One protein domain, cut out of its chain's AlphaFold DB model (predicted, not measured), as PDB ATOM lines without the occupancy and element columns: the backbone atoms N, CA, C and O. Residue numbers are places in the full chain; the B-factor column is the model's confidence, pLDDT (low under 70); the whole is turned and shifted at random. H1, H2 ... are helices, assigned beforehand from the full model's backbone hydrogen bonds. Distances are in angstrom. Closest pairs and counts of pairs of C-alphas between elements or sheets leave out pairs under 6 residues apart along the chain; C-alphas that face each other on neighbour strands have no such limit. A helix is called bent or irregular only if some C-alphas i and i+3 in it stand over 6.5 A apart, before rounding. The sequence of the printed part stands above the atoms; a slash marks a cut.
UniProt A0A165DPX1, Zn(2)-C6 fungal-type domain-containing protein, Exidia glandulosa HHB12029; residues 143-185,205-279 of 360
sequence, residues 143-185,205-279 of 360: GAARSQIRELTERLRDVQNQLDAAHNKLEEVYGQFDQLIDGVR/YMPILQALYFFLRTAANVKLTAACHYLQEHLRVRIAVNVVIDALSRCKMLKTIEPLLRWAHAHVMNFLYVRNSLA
ATOM      1  N   GLY A 143      -7.617  63.550  -0.874       82.00
ATOM      2  CA  GLY A 143      -8.618  62.977   0.020       82.00
ATOM      3  C   GLY A 143      -9.676  62.118  -0.682       82.00
ATOM      4  O   GLY A 143      -9.978  61.030  -0.198       82.00
ATOM      5  N   ALA A 144     -10.204  62.555  -1.832       80.56
ATOM      6  CA  ALA A 144     -11.296  61.857  -2.520       80.56
ATOM      7  C   ALA A 144     -10.817  60.586  -3.241       80.56
ATOM      8  O   ALA A 144     -11.474  59.550  -3.194       80.56
ATOM      9  N   ALA A 145      -9.634  60.632  -3.859       79.81
ATOM     10  CA  ALA A 145      -9.038  59.440  -4.460       79.81
ATOM     11  C   ALA A 145      -8.638  58.419  -3.379       79.81
ATOM     12  O   ALA A 145      -8.878  57.219  -3.522       79.81
ATOM     13  N   ARG A 146      -8.083  58.883  -2.249       83.69
ATOM     14  CA  ARG A 146      -7.707  58.005  -1.129       83.69
ATOM     15  C   ARG A 146      -8.916  57.349  -0.462       83.69
ATOM     16  O   ARG A 146      -8.798  56.194  -0.057       83.69
ATOM     17  N   SER A 147     -10.059  58.033  -0.354       85.69
ATOM     18  CA  SER A 147     -11.272  57.435   0.218       85.69
ATOM     19  C   SER A 147     -11.843  56.330  -0.675       85.69
ATOM     20  O   SER A 147     -12.120  55.245  -0.170       85.69
ATOM     21  N   GLN A 148     -11.908  56.541  -1.995       87.06
ATOM     22  CA  GLN A 148     -12.360  55.515  -2.946       87.06
ATOM     23  C   GLN A 148     -11.426  54.301  -2.986       87.06
ATOM     24  O   GLN A 148     -11.887  53.161  -3.002       87.06
ATOM     25  N   ILE A 149     -10.106  54.522  -2.954       85.50
ATOM     26  CA  ILE A 149      -9.129  53.426  -2.881       85.50
ATOM     27  C   ILE A 149      -9.322  52.628  -1.588       85.50
ATOM     28  O   ILE A 149      -9.291  51.397  -1.621       85.50
ATOM     29  N   ARG A 150      -9.548  53.305  -0.453       89.88
ATOM     30  CA  ARG A 150      -9.798  52.641   0.834       89.88
ATOM     31  C   ARG A 150     -11.076  51.804   0.790       89.88
ATOM     32  O   ARG A 150     -11.033  50.646   1.185       89.88
ATOM     33  N   GLU A 151     -12.167  52.349   0.258       93.19
ATOM     34  CA  GLU A 151     -13.436  51.627   0.118       93.19
ATOM     35  C   GLU A 151     -13.297  50.388  -0.780       93.19
ATOM     36  O   GLU A 151     -13.738  49.300  -0.414       93.19
ATOM     37  N   LEU A 152     -12.634  50.515  -1.935       88.88
ATOM     38  CA  LEU A 152     -12.381  49.378  -2.826       88.88
ATOM     39  C   LEU A 152     -11.493  48.315  -2.177       88.88
ATOM     40  O   LEU A 152     -11.709  47.123  -2.386       88.88
ATOM     41  N   THR A 153     -10.507  48.739  -1.384       89.44
ATOM     42  CA  THR A 153      -9.628  47.827  -0.643       89.44
ATOM     43  C   THR A 153     -10.406  47.057   0.425       89.44
ATOM     44  O   THR A 153     -10.162  45.866   0.606       89.44
ATOM     45  N   GLU A 154     -11.367  47.699   1.093       94.06
ATOM     46  CA  GLU A 154     -12.219  47.033   2.083       94.06
ATOM     47  C   GLU A 154     -13.158  46.020   1.423       94.06
ATOM     48  O   GLU A 154     -13.171  44.856   1.806       94.06
ATOM     49  N   ARG A 155     -13.830  46.402   0.327       92.56
ATOM     50  CA  ARG A 155     -14.675  45.472  -0.445       92.56
ATOM     51  C   ARG A 155     -13.893  44.258  -0.955       92.56
ATOM     52  O   ARG A 155     -14.425  43.154  -1.015       92.56
ATOM     53  N   LEU A 156     -12.630  44.453  -1.338       84.38
ATOM     54  CA  LEU A 156     -11.738  43.361  -1.732       84.38
ATOM     55  C   LEU A 156     -11.443  42.409  -0.575       84.38
ATOM     56  O   LEU A 156     -11.452  41.194  -0.768       84.38
ATOM     57  N   ARG A 157     -11.192  42.955   0.617       92.19
ATOM     58  CA  ARG A 157     -10.981  42.163   1.828       92.19
ATOM     59  C   ARG A 157     -12.229  41.354   2.178       92.19
ATOM     60  O   ARG A 157     -12.101  40.172   2.471       92.19
ATOM     61  N   ASP A 158     -13.416  41.940   2.052       92.75
ATOM     62  CA  ASP A 158     -14.681  41.237   2.294       92.75
ATOM     63  C   ASP A 158     -14.892  40.064   1.333       92.75
ATOM     64  O   ASP A 158     -15.260  38.971   1.761       92.75
ATOM     65  N   VAL A 159     -14.615  40.250   0.038       87.88
ATOM     66  CA  VAL A 159     -14.709  39.162  -0.951       87.88
ATOM     67  C   VAL A 159     -13.696  38.055  -0.653       87.88
ATOM     68  O   VAL A 159     -14.038  36.878  -0.753       87.88
ATOM     69  N   GLN A 160     -12.473  38.413  -0.253       88.12
ATOM     70  CA  GLN A 160     -11.465  37.434   0.155       88.12
ATOM     71  C   GLN A 160     -11.932  36.637   1.381       88.12
ATOM     72  O   GLN A 160     -11.894  35.411   1.362       88.12
ATOM     73  N   ASN A 161     -12.475  37.311   2.396       92.12
ATOM     74  CA  ASN A 161     -13.021  36.661   3.587       92.12
ATOM     75  C   ASN A 161     -14.192  35.721   3.248       92.12
ATOM     76  O   ASN A 161     -14.291  34.630   3.807       92.12
ATOM     77  N   GLN A 162     -15.078  36.109   2.323       92.06
ATOM     78  CA  GLN A 162     -16.175  35.248   1.858       92.06
ATOM     79  C   GLN A 162     -15.661  33.994   1.145       92.06
ATOM     80  O   GLN A 162     -16.216  32.908   1.319       92.06
ATOM     81  N   LEU A 163     -14.605  34.139   0.349       87.31
ATOM     82  CA  LEU A 163     -13.974  33.030  -0.349       87.31
ATOM     83  C   LEU A 163     -13.297  32.062   0.629       87.31
ATOM     84  O   LEU A 163     -13.487  30.853   0.510       87.31
ATOM     85  N   ASP A 164     -12.568  32.582   1.614       87.88
ATOM     86  CA  ASP A 164     -11.921  31.772   2.648       87.88
ATOM     87  C   ASP A 164     -12.975  31.045   3.503       87.88
ATOM     88  O   ASP A 164     -12.851  29.853   3.781       87.88
ATOM     89  N   ALA A 165     -14.088  31.712   3.827       92.81
ATOM     90  CA  ALA A 165     -15.224  31.079   4.494       92.81
ATOM     91  C   ALA A 165     -15.857  29.957   3.647       92.81
ATOM     92  O   ALA A 165     -16.230  28.913   4.185       92.81
ATOM     93  N   ALA A 166     -15.970  30.136   2.327       87.81
ATOM     94  CA  ALA A 166     -16.461  29.094   1.425       87.81
ATOM     95  C   ALA A 166     -15.481  27.912   1.314       87.81
ATOM     96  O   ALA A 166     -15.917  26.763   1.266       87.81
ATOM     97  N   HIS A 167     -14.175  28.182   1.312       88.62
ATOM     98  CA  HIS A 167     -13.143  27.149   1.328       88.62
ATOM     99  C   HIS A 167     -13.201  26.313   2.612       88.62
ATOM    100  O   HIS A 167     -13.222  25.088   2.541       88.62
ATOM    101  N   ASN A 168     -13.347  26.960   3.770       92.94
ATOM    102  CA  ASN A 168     -13.491  26.265   5.051       92.94
ATOM    103  C   ASN A 168     -14.744  25.375   5.092       92.94
ATOM    104  O   ASN A 168     -14.671  24.240   5.553       92.94
ATOM    105  N   LYS A 169     -15.877  25.839   4.540       94.38
ATOM    106  CA  LYS A 169     -17.091  25.011   4.402       94.38
ATOM    107  C   LYS A 169     -16.878  23.796   3.497       94.38
ATOM    108  O   LYS A 169     -17.447  22.740   3.748       94.38
ATOM    109  N   LEU A 170     -16.085  23.929   2.432       88.62
ATOM    110  CA  LEU A 170     -15.741  22.795   1.569       88.62
ATOM    111  C   LEU A 170     -14.868  21.773   2.301       88.62
ATOM    112  O   LEU A 170     -15.129  20.581   2.186       88.62
ATOM    113  N   GLU A 171     -13.870  22.222   3.063       90.50
ATOM    114  CA  GLU A 171     -13.038  21.327   3.877       90.50
ATOM    115  C   GLU A 171     -13.854  20.618   4.972       90.50
ATOM    116  O   GLU A 171     -13.629  19.435   5.215       90.50
ATOM    117  N   GLU A 172     -14.875  21.261   5.550       94.62
ATOM    118  CA  GLU A 172     -15.822  20.599   6.460       94.62
ATOM    119  C   GLU A 172     -16.588  19.458   5.766       94.62
ATOM    120  O   GLU A 172     -16.660  18.346   6.289       94.62
ATOM    121  N   VAL A 173     -17.101  19.694   4.551       91.81
ATOM    122  CA  VAL A 173     -17.775  18.656   3.752       91.81
ATOM    123  C   VAL A 173     -16.810  17.521   3.396       91.81
ATOM    124  O   VAL A 173     -17.184  16.353   3.482       91.81
ATOM    125  N   TYR A 174     -15.564  17.830   3.028       88.56
ATOM    126  CA  TYR A 174     -14.555  16.800   2.764       88.56
ATOM    127  C   TYR A 174     -14.237  15.971   4.012       88.56
ATOM    128  O   TYR A 174     -14.147  14.751   3.906       88.56
ATOM    129  N   GLY A 175     -14.175  16.599   5.189       92.00
ATOM    130  CA  GLY A 175     -14.016  15.897   6.462       92.00
ATOM    131  C   GLY A 175     -15.176  14.943   6.771       92.00
ATOM    132  O   GLY A 175     -14.942  13.823   7.220       92.00
ATOM    133  N   GLN A 176     -16.421  15.333   6.470       93.81
ATOM    134  CA  GLN A 176     -17.585  14.441   6.599       93.81
ATOM    135  C   GLN A 176     -17.495  13.232   5.653       93.81
ATOM    136  O   GLN A 176     -17.843  12.115   6.036       93.81
ATOM    137  N   PHE A 177     -16.999  13.429   4.427       86.69
ATOM    138  CA  PHE A 177     -16.762  12.328   3.489       86.69
ATOM    139  C   PHE A 177     -15.664  11.374   3.967       86.69
ATOM    140  O   PHE A 177     -15.830  10.161   3.840       86.69
ATOM    141  N   ASP A 178     -14.574  11.896   4.530       88.38
ATOM    142  CA  ASP A 178     -13.483  11.070   5.054       88.38
ATOM    143  C   ASP A 178     -13.973  10.194   6.224       88.38
ATOM    144  O   ASP A 178     -13.716   8.990   6.237       88.38
ATOM    145  N   GLN A 179     -14.790  10.750   7.129       92.12
ATOM    146  CA  GLN A 179     -15.440   9.980   8.202       92.12
ATOM    147  C   GLN A 179     -16.344   8.862   7.663       92.12
ATOM    148  O   GLN A 179     -16.350   7.758   8.205       92.12
ATOM    149  N   LEU A 180     -17.088   9.117   6.581       90.25
ATOM    150  CA  LEU A 180     -17.931   8.104   5.944       90.25
ATOM    151  C   LEU A 180     -17.087   6.964   5.349       90.25
ATOM    152  O   LEU A 180     -17.434   5.793   5.498       90.25
ATOM    153  N   ILE A 181     -15.972   7.295   4.690       85.88
ATOM    154  CA  ILE A 181     -15.051   6.308   4.107       85.88
ATOM    155  C   ILE A 181     -14.435   5.432   5.204       85.88
ATOM    156  O   ILE A 181     -14.376   4.209   5.048       85.88
ATOM    157  N   ASP A 182     -14.010   6.031   6.315       87.56
ATOM    158  CA  ASP A 182     -13.433   5.291   7.439       87.56
ATOM    159  C   ASP A 182     -14.480   4.437   8.178       87.56
ATOM    160  O   ASP A 182     -14.179   3.319   8.605       87.56
ATOM    161  N   GLY A 183     -15.737   4.888   8.240       89.12
ATOM    162  CA  GLY A 183     -16.858   4.082   8.735       89.12
ATOM    163  C   GLY A 183     -17.094   2.815   7.906       89.12
ATOM    164  O   GLY A 183     -17.262   1.731   8.459       89.12
ATOM    165  N   VAL A 184     -17.025   2.906   6.573       85.06
ATOM    166  CA  VAL A 184     -17.168   1.719   5.708       85.06
ATOM    167  C   VAL A 184     -15.978   0.766   5.863       85.06
ATOM    168  O   VAL A 184     -16.168  -0.443   5.868       85.06
ATOM    169  N   ARG A 185     -14.755   1.284   6.050       82.75
ATOM    170  CA  ARG A 185     -13.562   0.444   6.274       82.75
ATOM    171  C   ARG A 185     -13.600  -0.339   7.582       82.75
ATOM    172  O   ARG A 185     -13.041  -1.428   7.648       82.75
ATOM    173  N   TYR A 205     -15.847  -1.470  -5.005       67.38
ATOM    174  CA  TYR A 205     -16.356  -0.119  -5.267       67.38
ATOM    175  C   TYR A 205     -15.459   0.973  -4.650       67.38
ATOM    176  O   TYR A 205     -15.508   2.137  -5.055       67.38
ATOM    177  N   MET A 206     -14.581   0.594  -3.716       72.12
ATOM    178  CA  MET A 206     -13.672   1.496  -3.000       72.12
ATOM    179  C   MET A 206     -12.702   2.288  -3.898       72.12
ATOM    180  O   MET A 206     -12.629   3.507  -3.747       72.12
ATOM    181  N   PRO A 207     -12.005   1.684  -4.883       74.19
ATOM    182  CA  PRO A 207     -11.132   2.423  -5.794       74.19
ATOM    183  C   PRO A 207     -11.880   3.464  -6.635       74.19
ATOM    184  O   PRO A 207     -11.321   4.515  -6.945       74.19
ATOM    185  N   ILE A 208     -13.143   3.199  -6.991       77.19
ATOM    186  CA  ILE A 208     -13.965   4.115  -7.794       77.19
ATOM    187  C   ILE A 208     -14.387   5.318  -6.947       77.19
ATOM    188  O   ILE A 208     -14.236   6.457  -7.390       77.19
ATOM    189  N   LEU A 209     -14.855   5.088  -5.716       76.06
ATOM    190  CA  LEU A 209     -15.228   6.163  -4.792       76.06
ATOM    191  C   LEU A 209     -14.021   7.030  -4.416       76.06
ATOM    192  O   LEU A 209     -14.114   8.257  -4.437       76.06
ATOM    193  N   GLN A 210     -12.862   6.414  -4.177       77.38
ATOM    194  CA  GLN A 210     -11.629   7.134  -3.869       77.38
ATOM    195  C   GLN A 210     -11.124   7.957  -5.069       77.38
ATOM    196  O   GLN A 210     -10.685   9.098  -4.899       77.38
ATOM    197  N   ALA A 211     -11.236   7.426  -6.292       74.88
ATOM    198  CA  ALA A 211     -10.899   8.158  -7.512       74.88
ATOM    199  C   ALA A 211     -11.856   9.337  -7.771       74.88
ATOM    200  O   ALA A 211     -11.402  10.427  -8.124       74.88
ATOM    201  N   LEU A 212     -13.164   9.146  -7.562       78.25
ATOM    202  CA  LEU A 212     -14.167  10.205  -7.696       78.25
ATOM    203  C   LEU A 212     -13.964  11.315  -6.660       78.25
ATOM    204  O   LEU A 212     -13.995  12.491  -7.020       78.25
ATOM    205  N   TYR A 213     -13.687  10.964  -5.402       80.75
ATOM    206  CA  TYR A 213     -13.382  11.932  -4.347       80.75
ATOM    207  C   TYR A 213     -12.139  12.769  -4.688       80.75
ATOM    208  O   TYR A 213     -12.191  14.001  -4.671       80.75
ATOM    209  N   PHE A 214     -11.040  12.120  -5.090       79.19
ATOM    210  CA  PHE A 214      -9.814  12.823  -5.475       79.19
ATOM    211  C   PHE A 214     -10.034  13.749  -6.679       79.19
ATOM    212  O   PHE A 214      -9.527  14.876  -6.710       79.19
ATOM    213  N   PHE A 215     -10.832  13.310  -7.656       79.25
ATOM    214  CA  PHE A 215     -11.210  14.124  -8.807       79.25
ATOM    215  C   PHE A 215     -12.041  15.348  -8.405       79.25
ATOM    216  O   PHE A 215     -11.744  16.460  -8.838       79.25
ATOM    217  N   LEU A 216     -13.055  15.178  -7.553       78.25
ATOM    218  CA  LEU A 216     -13.892  16.287  -7.092       78.25
ATOM    219  C   LEU A 216     -13.074  17.305  -6.289       78.25
ATOM    220  O   LEU A 216     -13.221  18.508  -6.513       78.25
ATOM    221  N   ARG A 217     -12.159  16.839  -5.429       81.44
ATOM    222  CA  ARG A 217     -11.255  17.694  -4.646       81.44
ATOM    223  C   ARG A 217     -10.284  18.479  -5.527       81.44
ATOM    224  O   ARG A 217     -10.146  19.694  -5.388       81.44
ATOM    225  N   THR A 218      -9.643  17.817  -6.488       75.44
ATOM    226  CA  THR A 218      -8.724  18.490  -7.421       75.44
ATOM    227  C   THR A 218      -9.452  19.455  -8.359       75.44
ATOM    228  O   THR A 218      -8.987  20.576  -8.560       75.44
ATOM    229  N   ALA A 219     -10.626  19.084  -8.878       72.31
ATOM    230  CA  ALA A 219     -11.433  19.953  -9.729       72.31
ATOM    231  C   ALA A 219     -11.941  21.201  -8.986       72.31
ATOM    232  O   ALA A 219     -11.946  22.290  -9.567       72.31
ATOM    233  N   ALA A 220     -12.342  21.065  -7.717       75.06
ATOM    234  CA  ALA A 220     -12.739  22.192  -6.875       75.06
ATOM    235  C   ALA A 220     -11.561  23.148  -6.634       75.06
ATOM    236  O   ALA A 220     -11.685  24.344  -6.898       75.06
ATOM    237  N   ASN A 221     -10.392  22.621  -6.257       74.25
ATOM    238  CA  ASN A 221      -9.198  23.427  -5.988       74.25
ATOM    239  C   ASN A 221      -8.680  24.166  -7.229       74.25
ATOM    240  O   ASN A 221      -8.328  25.345  -7.150       74.25
ATOM    241  N   VAL A 222      -8.687  23.518  -8.397       74.69
ATOM    242  CA  VAL A 222      -8.278  24.157  -9.658       74.69
ATOM    243  C   VAL A 222      -9.249  25.274 -10.046       74.69
ATOM    244  O   VAL A 222      -8.807  26.362 -10.417       74.69
ATOM    245  N   LYS A 223     -10.566  25.050  -9.925       74.88
ATOM    246  CA  LYS A 223     -11.576  26.078 -10.228       74.88
ATOM    247  C   LYS A 223     -11.499  27.259  -9.266       74.88
ATOM    248  O   LYS A 223     -11.578  28.395  -9.726       74.88
ATOM    249  N   LEU A 224     -11.316  27.002  -7.970       72.81
ATOM    250  CA  LEU A 224     -11.205  28.048  -6.956       72.81
ATOM    251  C   LEU A 224      -9.958  28.903  -7.206       72.81
ATOM    252  O   LEU A 224     -10.058  30.121  -7.304       72.81
ATOM    253  N   THR A 225      -8.809  28.266  -7.440       72.56
ATOM    254  CA  THR A 225      -7.542  28.963  -7.713       72.56
ATOM    255  C   THR A 225      -7.609  29.779  -9.008       72.56
ATOM    256  O   THR A 225      -7.178  30.933  -9.046       72.56
ATOM    257  N   ALA A 226      -8.198  29.219 -10.070       71.62
ATOM    258  CA  ALA A 226      -8.388  29.929 -11.332       71.62
ATOM    259  C   ALA A 226      -9.356  31.116 -11.187       71.62
ATOM    260  O   ALA A 226      -9.086  32.189 -11.728       71.62
ATOM    261  N   ALA A 227     -10.446  30.955 -10.429       71.44
ATOM    262  CA  ALA A 227     -11.388  32.032 -10.138       71.44
ATOM    263  C   ALA A 227     -10.732  33.155  -9.319       71.44
ATOM    264  O   ALA A 227     -10.926  34.322  -9.651       71.44
ATOM    265  N   CYS A 228      -9.895  32.820  -8.330       70.56
ATOM    266  CA  CYS A 228      -9.121  33.795  -7.551       70.56
ATOM    267  C   CYS A 228      -8.192  34.615  -8.439       70.56
ATOM    268  O   CYS A 228      -8.218  35.843  -8.414       70.56
ATOM    269  N   HIS A 229      -7.394  33.930  -9.260       72.25
ATOM    270  CA  HIS A 229      -6.442  34.584 -10.146       72.25
ATOM    271  C   HIS A 229      -7.156  35.456 -11.189       72.25
ATOM    272  O   HIS A 229      -6.700  36.553 -11.510       72.25
ATOM    273  N   TYR A 230      -8.304  35.000 -11.703       76.88
ATOM    274  CA  TYR A 230      -9.137  35.784 -12.610       76.88
ATOM    275  C   TYR A 230      -9.695  37.041 -11.935       76.88
ATOM    276  O   TYR A 230      -9.589  38.129 -12.501       76.88
ATOM    277  N   LEU A 231     -10.250  36.913 -10.725       74.44
ATOM    278  CA  LEU A 231     -10.787  38.052  -9.982       74.44
ATOM    279  C   LEU A 231      -9.683  39.078  -9.708       74.44
ATOM    280  O   LEU A 231      -9.870  40.264  -9.962       74.44
ATOM    281  N   GLN A 232      -8.515  38.613  -9.264       74.75
ATOM    282  CA  GLN A 232      -7.377  39.466  -8.935       74.75
ATOM    283  C   GLN A 232      -6.881  40.263 -10.150       74.75
ATOM    284  O   GLN A 232      -6.676  41.474 -10.048       74.75
ATOM    285  N   GLU A 233      -6.736  39.618 -11.309       75.50
ATOM    286  CA  GLU A 233      -6.319  40.290 -12.543       75.50
ATOM    287  C   GLU A 233      -7.402  41.232 -13.083       75.50
ATOM    288  O   GLU A 233      -7.111  42.376 -13.438       75.50
ATOM    289  N   HIS A 234      -8.671  40.817 -13.069       77.06
ATOM    290  CA  HIS A 234      -9.781  41.663 -13.504       77.06
ATOM    291  C   HIS A 234      -9.912  42.925 -12.632       77.06
ATOM    292  O   HIS A 234     -10.154  44.021 -13.138       77.06
ATOM    293  N   LEU A 235      -9.707  42.800 -11.319       72.25
ATOM    294  CA  LEU A 235      -9.717  43.932 -10.392       72.25
ATOM    295  C   LEU A 235      -8.505  44.848 -10.573       72.25
ATOM    296  O   LEU A 235      -8.685  46.064 -10.576       72.25
ATOM    297  N   ARG A 236      -7.299  44.311 -10.806       75.75
ATOM    298  CA  ARG A 236      -6.113  45.124 -11.140       75.75
ATOM    299  C   ARG A 236      -6.342  45.968 -12.387       75.75
ATOM    300  O   ARG A 236      -6.084  47.171 -12.365       75.75
ATOM    301  N   VAL A 237      -6.872  45.353 -13.445       77.50
ATOM    302  CA  VAL A 237      -7.201  46.050 -14.693       77.50
ATOM    303  C   VAL A 237      -8.279  47.103 -14.447       77.50
ATOM    304  O   VAL A 237      -8.121  48.238 -14.881       77.50
ATOM    305  N   ARG A 238      -9.340  46.783 -13.698       75.44
ATOM    306  CA  ARG A 238     -10.418  47.735 -13.397       75.44
ATOM    307  C   ARG A 238      -9.940  48.927 -12.565       75.44
ATOM    308  O   ARG A 238     -10.347  50.049 -12.844       75.44
ATOM    309  N   ILE A 239      -9.060  48.707 -11.588       76.88
ATOM    310  CA  ILE A 239      -8.435  49.782 -10.805       76.88
ATOM    311  C   ILE A 239      -7.571  50.656 -11.718       76.88
ATOM    312  O   ILE A 239      -7.734  51.871 -11.714       76.88
ATOM    313  N   ALA A 240      -6.711  50.056 -12.546       74.38
ATOM    314  CA  ALA A 240      -5.865  50.801 -13.477       74.38
ATOM    315  C   ALA A 240      -6.693  51.632 -14.472       74.38
ATOM    316  O   ALA A 240      -6.418  52.812 -14.671       74.38
ATOM    317  N   VAL A 241      -7.747  51.045 -15.045       76.81
ATOM    318  CA  VAL A 241      -8.660  51.726 -15.970       76.81
ATOM    319  C   VAL A 241      -9.400  52.867 -15.273       76.81
ATOM    320  O   VAL A 241      -9.459  53.959 -15.825       76.81
ATOM    321  N   ASN A 242      -9.911  52.666 -14.057       75.12
ATOM    322  CA  ASN A 242     -10.614  53.721 -13.322       75.12
ATOM    323  C   ASN A 242      -9.690  54.883 -12.935       75.12
ATOM    324  O   ASN A 242     -10.103  56.033 -13.033       75.12
ATOM    325  N   VAL A 243      -8.439  54.600 -12.556       77.62
ATOM    326  CA  VAL A 243      -7.428  55.637 -12.287       77.62
ATOM    327  C   VAL A 243      -7.143  56.453 -13.551       77.62
ATOM    328  O   VAL A 243      -7.069  57.677 -13.489       77.62
ATOM    329  N   VAL A 244      -7.035  55.794 -14.708       74.75
ATOM    330  CA  VAL A 244      -6.822  56.465 -15.999       74.75
ATOM    331  C   VAL A 244      -8.054  57.272 -16.422       74.75
ATOM    332  O   VAL A 244      -7.904  58.408 -16.861       74.75
ATOM    333  N   ILE A 245      -9.266  56.733 -16.266       72.69
ATOM    334  CA  ILE A 245     -10.513  57.443 -16.587       72.69
ATOM    335  C   ILE A 245     -10.683  58.678 -15.695       72.69
ATOM    336  O   ILE A 245     -10.991  59.743 -16.224       72.69
ATOM    337  N   ASP A 246     -10.450  58.578 -14.381       70.69
ATOM    338  CA  ASP A 246     -10.555  59.730 -13.471       70.69
ATOM    339  C   ASP A 246      -9.503  60.797 -13.811       70.69
ATOM    340  O   ASP A 246      -9.853  61.971 -13.961       70.69
ATOM    341  N   ALA A 247      -8.251  60.390 -14.059       70.88
ATOM    342  CA  ALA A 247      -7.180  61.297 -14.477       70.88
ATOM    343  C   ALA A 247      -7.508  62.018 -15.793       70.88
ATOM    344  O   ALA A 247      -7.304  63.227 -15.910       70.88
ATOM    345  N   LEU A 248      -8.060  61.298 -16.774       69.44
ATOM    346  CA  LEU A 248      -8.452  61.884 -18.051       69.44
ATOM    347  C   LEU A 248      -9.675  62.789 -17.895       69.44
ATOM    348  O   LEU A 248      -9.683  63.866 -18.483       69.44
ATOM    349  N   SER A 249     -10.667  62.415 -17.080       68.69
ATOM    350  CA  SER A 249     -11.926  63.164 -16.926       68.69
ATOM    351  C   SER A 249     -11.755  64.590 -16.413       68.69
ATOM    352  O   SER A 249     -12.572  65.461 -16.707       68.69
ATOM    353  N   ARG A 250     -10.652  64.844 -15.706       65.25
ATOM    354  CA  ARG A 250     -10.291  66.161 -15.171       65.25
ATOM    355  C   ARG A 250      -9.500  67.012 -16.164       65.25
ATOM    356  O   ARG A 250      -9.463  68.234 -16.030       65.25
ATOM    357  N   CYS A 251      -8.928  66.403 -17.201       65.62
ATOM    358  CA  CYS A 251      -8.392  67.123 -18.346       65.62
ATOM    359  C   CYS A 251      -9.561  67.501 -19.269       65.62
ATOM    360  O   CYS A 251     -10.248  66.632 -19.801       65.62
ATOM    361  N   LYS A 252      -9.770  68.799 -19.537       63.81
ATOM    362  CA  LYS A 252     -10.821  69.319 -20.452       63.81
ATOM    363  C   LYS A 252     -10.808  68.711 -21.878       63.81
ATOM    364  O   LYS A 252     -11.709  68.985 -22.661       63.81
ATOM    365  N   MET A 253      -9.828  67.865 -22.197       56.66
ATOM    366  CA  MET A 253      -9.716  67.044 -23.408       56.66
ATOM    367  C   MET A 253     -10.673  65.834 -23.452       56.66
ATOM    368  O   MET A 253     -10.690  65.116 -24.451       56.66
ATOM    369  N   LEU A 254     -11.465  65.574 -22.401       55.38
ATOM    370  CA  LEU A 254     -12.270  64.348 -22.313       55.38
ATOM    371  C   LEU A 254     -13.260  64.170 -23.475       55.38
ATOM    372  O   LEU A 254     -13.426  63.054 -23.967       55.38
ATOM    373  N   LYS A 255     -13.855  65.266 -23.967       66.44
ATOM    374  CA  LYS A 255     -14.816  65.219 -25.082       66.44
ATOM    375  C   LYS A 255     -14.213  64.654 -26.371       66.44
ATOM    376  O   LYS A 255     -14.943  64.109 -27.188       66.44
ATOM    377  N   THR A 256     -12.898  64.760 -26.547       71.88
ATOM    378  CA  THR A 256     -12.205  64.304 -27.757       71.88
ATOM    379  C   THR A 256     -11.740  62.847 -27.658       71.88
ATOM    380  O   THR A 256     -11.582  62.189 -28.681       71.88
ATOM    381  N   ILE A 257     -11.528  62.323 -26.443       69.19
ATOM    382  CA  ILE A 257     -10.884  61.011 -26.205       69.19
ATOM    383  C   ILE A 257     -11.886  59.944 -25.723       69.19
ATOM    384  O   ILE A 257     -11.612  58.746 -25.796       69.19
ATOM    385  N   GLU A 258     -13.083  60.342 -25.286       73.38
ATOM    386  CA  GLU A 258     -14.138  59.429 -24.824       73.38
ATOM    387  C   GLU A 258     -14.444  58.238 -25.770       73.38
ATOM    388  O   GLU A 258     -14.539  57.110 -25.272       73.38
ATOM    389  N   PRO A 259     -14.531  58.399 -27.110       74.56
ATOM    390  CA  PRO A 259     -14.776  57.267 -28.008       74.56
ATOM    391  C   PRO A 259     -13.621  56.253 -28.004       74.56
ATOM    392  O   PRO A 259     -13.848  55.046 -28.037       74.56
ATOM    393  N   LEU A 260     -12.382  56.743 -27.902       66.81
ATOM    394  CA  LEU A 260     -11.154  55.943 -27.865       66.81
ATOM    395  C   LEU A 260     -11.038  55.136 -26.566       66.81
ATOM    396  O   LEU A 260     -10.665  53.964 -26.597       66.81
ATOM    397  N   LEU A 261     -11.420  55.726 -25.431       67.62
ATOM    398  CA  LEU A 261     -11.473  55.042 -24.135       67.62
ATOM    399  C   LEU A 261     -12.537  53.943 -24.103       67.62
ATOM    400  O   LEU A 261     -12.264  52.837 -23.632       67.62
ATOM    401  N   ARG A 262     -13.737  54.217 -24.630       71.88
ATOM    402  CA  ARG A 262     -14.805  53.210 -24.735       71.88
ATOM    403  C   ARG A 262     -14.395  52.060 -25.658       71.88
ATOM    404  O   ARG A 262     -14.626  50.900 -25.318       71.88
ATOM    405  N   TRP A 263     -13.732  52.369 -26.773       79.06
ATOM    406  CA  TRP A 263     -13.174  51.375 -27.691       79.06
ATOM    407  C   TRP A 263     -12.086  50.515 -27.026       79.06
ATOM    408  O   TRP A 263     -12.150  49.286 -27.084       79.06
ATOM    409  N   ALA A 264     -11.135  51.131 -26.317       65.50
ATOM    410  CA  ALA A 264     -10.067  50.420 -25.615       65.50
ATOM    411  C   ALA A 264     -10.608  49.513 -24.497       65.50
ATOM    412  O   ALA A 264     -10.197  48.360 -24.384       65.50
ATOM    413  N   HIS A 265     -11.577  49.993 -23.712       73.19
ATOM    414  CA  HIS A 265     -12.238  49.190 -22.682       73.19
ATOM    415  C   HIS A 265     -12.957  47.971 -23.287       73.19
ATOM    416  O   HIS A 265     -12.792  46.854 -22.794       73.19
ATOM    417  N   ALA A 266     -13.688  48.151 -24.393       68.31
ATOM    418  CA  ALA A 266     -14.348  47.052 -25.097       68.31
ATOM    419  C   ALA A 266     -13.344  46.016 -25.640       68.31
ATOM    420  O   ALA A 266     -13.572  44.812 -25.520       68.31
ATOM    421  N   HIS A 267     -12.202  46.458 -26.174       68.25
ATOM    422  CA  HIS A 267     -11.157  45.562 -26.676       68.25
ATOM    423  C   HIS A 267     -10.421  44.802 -25.573       68.25
ATOM    424  O   HIS A 267     -10.155  43.612 -25.739       68.25
ATOM    425  N   VAL A 268     -10.130  45.440 -24.436       68.94
ATOM    426  CA  VAL A 268      -9.528  44.763 -23.276       68.94
ATOM    427  C   VAL A 268     -10.479  43.698 -22.729       68.94
ATOM    428  O   VAL A 268     -10.053  42.570 -22.481       68.94
ATOM    429  N   MET A 269     -11.774  44.007 -22.627       67.19
ATOM    430  CA  MET A 269     -12.780  43.036 -22.187       67.19
ATOM    431  C   MET A 269     -12.945  41.879 -23.185       67.19
ATOM    432  O   MET A 269     -12.962  40.720 -22.770       67.19
ATOM    433  N   ASN A 270     -12.958  42.153 -24.495       57.50
ATOM    434  CA  ASN A 270     -12.989  41.110 -25.528       57.50
ATOM    435  C   ASN A 270     -11.720  40.242 -25.534       57.50
ATOM    436  O   ASN A 270     -11.806  39.028 -25.698       57.50
ATOM    437  N   PHE A 271     -10.540  40.823 -25.314       48.91
ATOM    438  CA  PHE A 271      -9.276  40.082 -25.263       48.91
ATOM    439  C   PHE A 271      -9.209  39.138 -24.053       48.91
ATOM    440  O   PHE A 271      -8.827  37.971 -24.187       48.91
ATOM    441  N   LEU A 272      -9.640  39.612 -22.880       51.69
ATOM    442  CA  LEU A 272      -9.757  38.789 -21.672       51.69
ATOM    443  C   LEU A 272     -10.808  37.676 -21.842       51.69
ATOM    444  O   LEU A 272     -10.607  36.559 -21.364       51.69
ATOM    445  N   TYR A 273     -11.886  37.947 -22.583       47.38
ATOM    446  CA  TYR A 273     -12.925  36.971 -22.913       47.38
ATOM    447  C   TYR A 273     -12.432  35.873 -23.879       47.38
ATOM    448  O   TYR A 273     -12.606  34.684 -23.606       47.38
ATOM    449  N   VAL A 274     -11.737  36.238 -24.964       43.59
ATOM    450  CA  VAL A 274     -11.192  35.291 -25.962       43.59
ATOM    451  C   VAL A 274     -10.121  34.381 -25.356       43.59
ATOM    452  O   VAL A 274     -10.119  33.175 -25.607       43.59
ATOM    453  N   ARG A 275      -9.252  34.917 -24.490       41.34
ATOM    454  CA  ARG A 275      -8.231  34.123 -23.788       41.34
ATOM    455  C   ARG A 275      -8.842  33.061 -22.860       41.34
ATOM    456  O   ARG A 275      -8.252  31.998 -22.695       41.34
ATOM    457  N   ASN A 276     -10.032  33.314 -22.313       42.62
ATOM    458  CA  ASN A 276     -10.790  32.349 -21.509       42.62
ATOM    459  C   ASN A 276     -11.553  31.316 -22.357       42.62
ATOM    460  O   ASN A 276     -11.717  30.178 -21.924       42.62
ATOM    461  N   SER A 277     -11.986  31.675 -23.569       41.19
ATOM    462  CA  SER A 277     -12.658  30.748 -24.492       41.19
ATOM    463  C   SER A 277     -11.730  29.648 -25.027       41.19
ATOM    464  O   SER A 277     -12.206  28.591 -25.418       41.19
ATOM    465  N   LEU A 278     -10.413  29.875 -25.045       36.56
ATOM    466  CA  LEU A 278      -9.423  28.921 -25.564       36.56
ATOM    467  C   LEU A 278      -8.961  27.868 -24.536       36.56
ATOM    468  O   LEU A 278      -8.223  26.951 -24.890       36.56
ATOM    469  N   ALA A 279      -9.409  27.946 -23.280       38.19
ATOM    470  CA  ALA A 279      -9.098  26.964 -22.241       38.19
ATOM    471  C   ALA A 279     -10.070  25.764 -22.280       38.19
ATOM    472  O   ALA A 279     -10.765  25.472 -21.308       38.19
TER     473      ALA A 279
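AT A GLANCE: This is residues 143 to 185 and 205 to 279 of the 360 residues of the protein "Zn(2)-C6 fungal-type domain-containing protein" of Exidia glandulosa HHB12029 (UniProt A0A165DPX1). Three helices lie side by side in one thin, loosely spaced row, with the long helix H2 in the middle, the equally slender H1 along one side of it and the shorter H3 folded back along the other side, beside the later part of H2. H1 and H3 run one way and H2 runs the other, and no two of the three clearly touch. The printed part has 118 residues, with three named helices in the order H1, H2, H3 along the chain and no named strand; the class is all helix. The whole is extended, with a radius of gyration of the C-alphas of 21.9 A, and the C-alphas span 74 by 36 by 11 A along their three main axes.

IN THESE COORDINATES: H2, the longest helix by residues, holds the 45 residues 206 to 250 and measures 65.9 A from its first to its last C-alpha. C-alpha 206 is at (-13.672, 1.496, -3.000) and C-alpha 250 at (-10.291, 66.161, -15.171), with y rising from the one to the other. H1 holds the 43 residues 143 to 185 and measures 63.0 A; it begins with C-alpha 143 at (-8.618, 62.977, 0.020), and y falls along it. H3 holds the 24 residues 254 to 277, measures 33.7 A and ends with C-alpha 277 at (-12.658, 30.748, -24.492). H3 is irregular: C-alphas 256 and 259 are 7.5 A apart, against about 5 A in a regular helix.

HOW THE PARTS SIT: H2 and H1 are near each other, with 31 pairs of C-alphas within 10 A and the closest pair at 8.2 A. H2 and H3 are close but not clearly touching, with 2 pairs of C-alphas within 8 A. Their closest C-alphas are those of Leu 248 and Leu 254, 6.2 A apart. H2 and H3 run opposite ways at a shallow tilt of 10 degrees, and their centres are 20.9 A apart. H1 and H3 are apart. Every O i to N i+4 pair is within hydrogen-bond range in H1 and H2; in H3, 18 of 20 are.

THE WHOLE: The two C-alphas farthest apart are those of Arg 185 and Lys 252, at 73.9 A. Residues 186 to 204 are cut out of the printed part, and C-alphas 185 and 205 are 11.9 A apart across that cut. The link from H2 to H3, with 3 residues between them, is tight. The mean pLDDT of the printed part is 76.2, and 27 residues are under 70, among them residues 248 to 255 and 266 to 279. H3 has a mean of 62, H1 of 89.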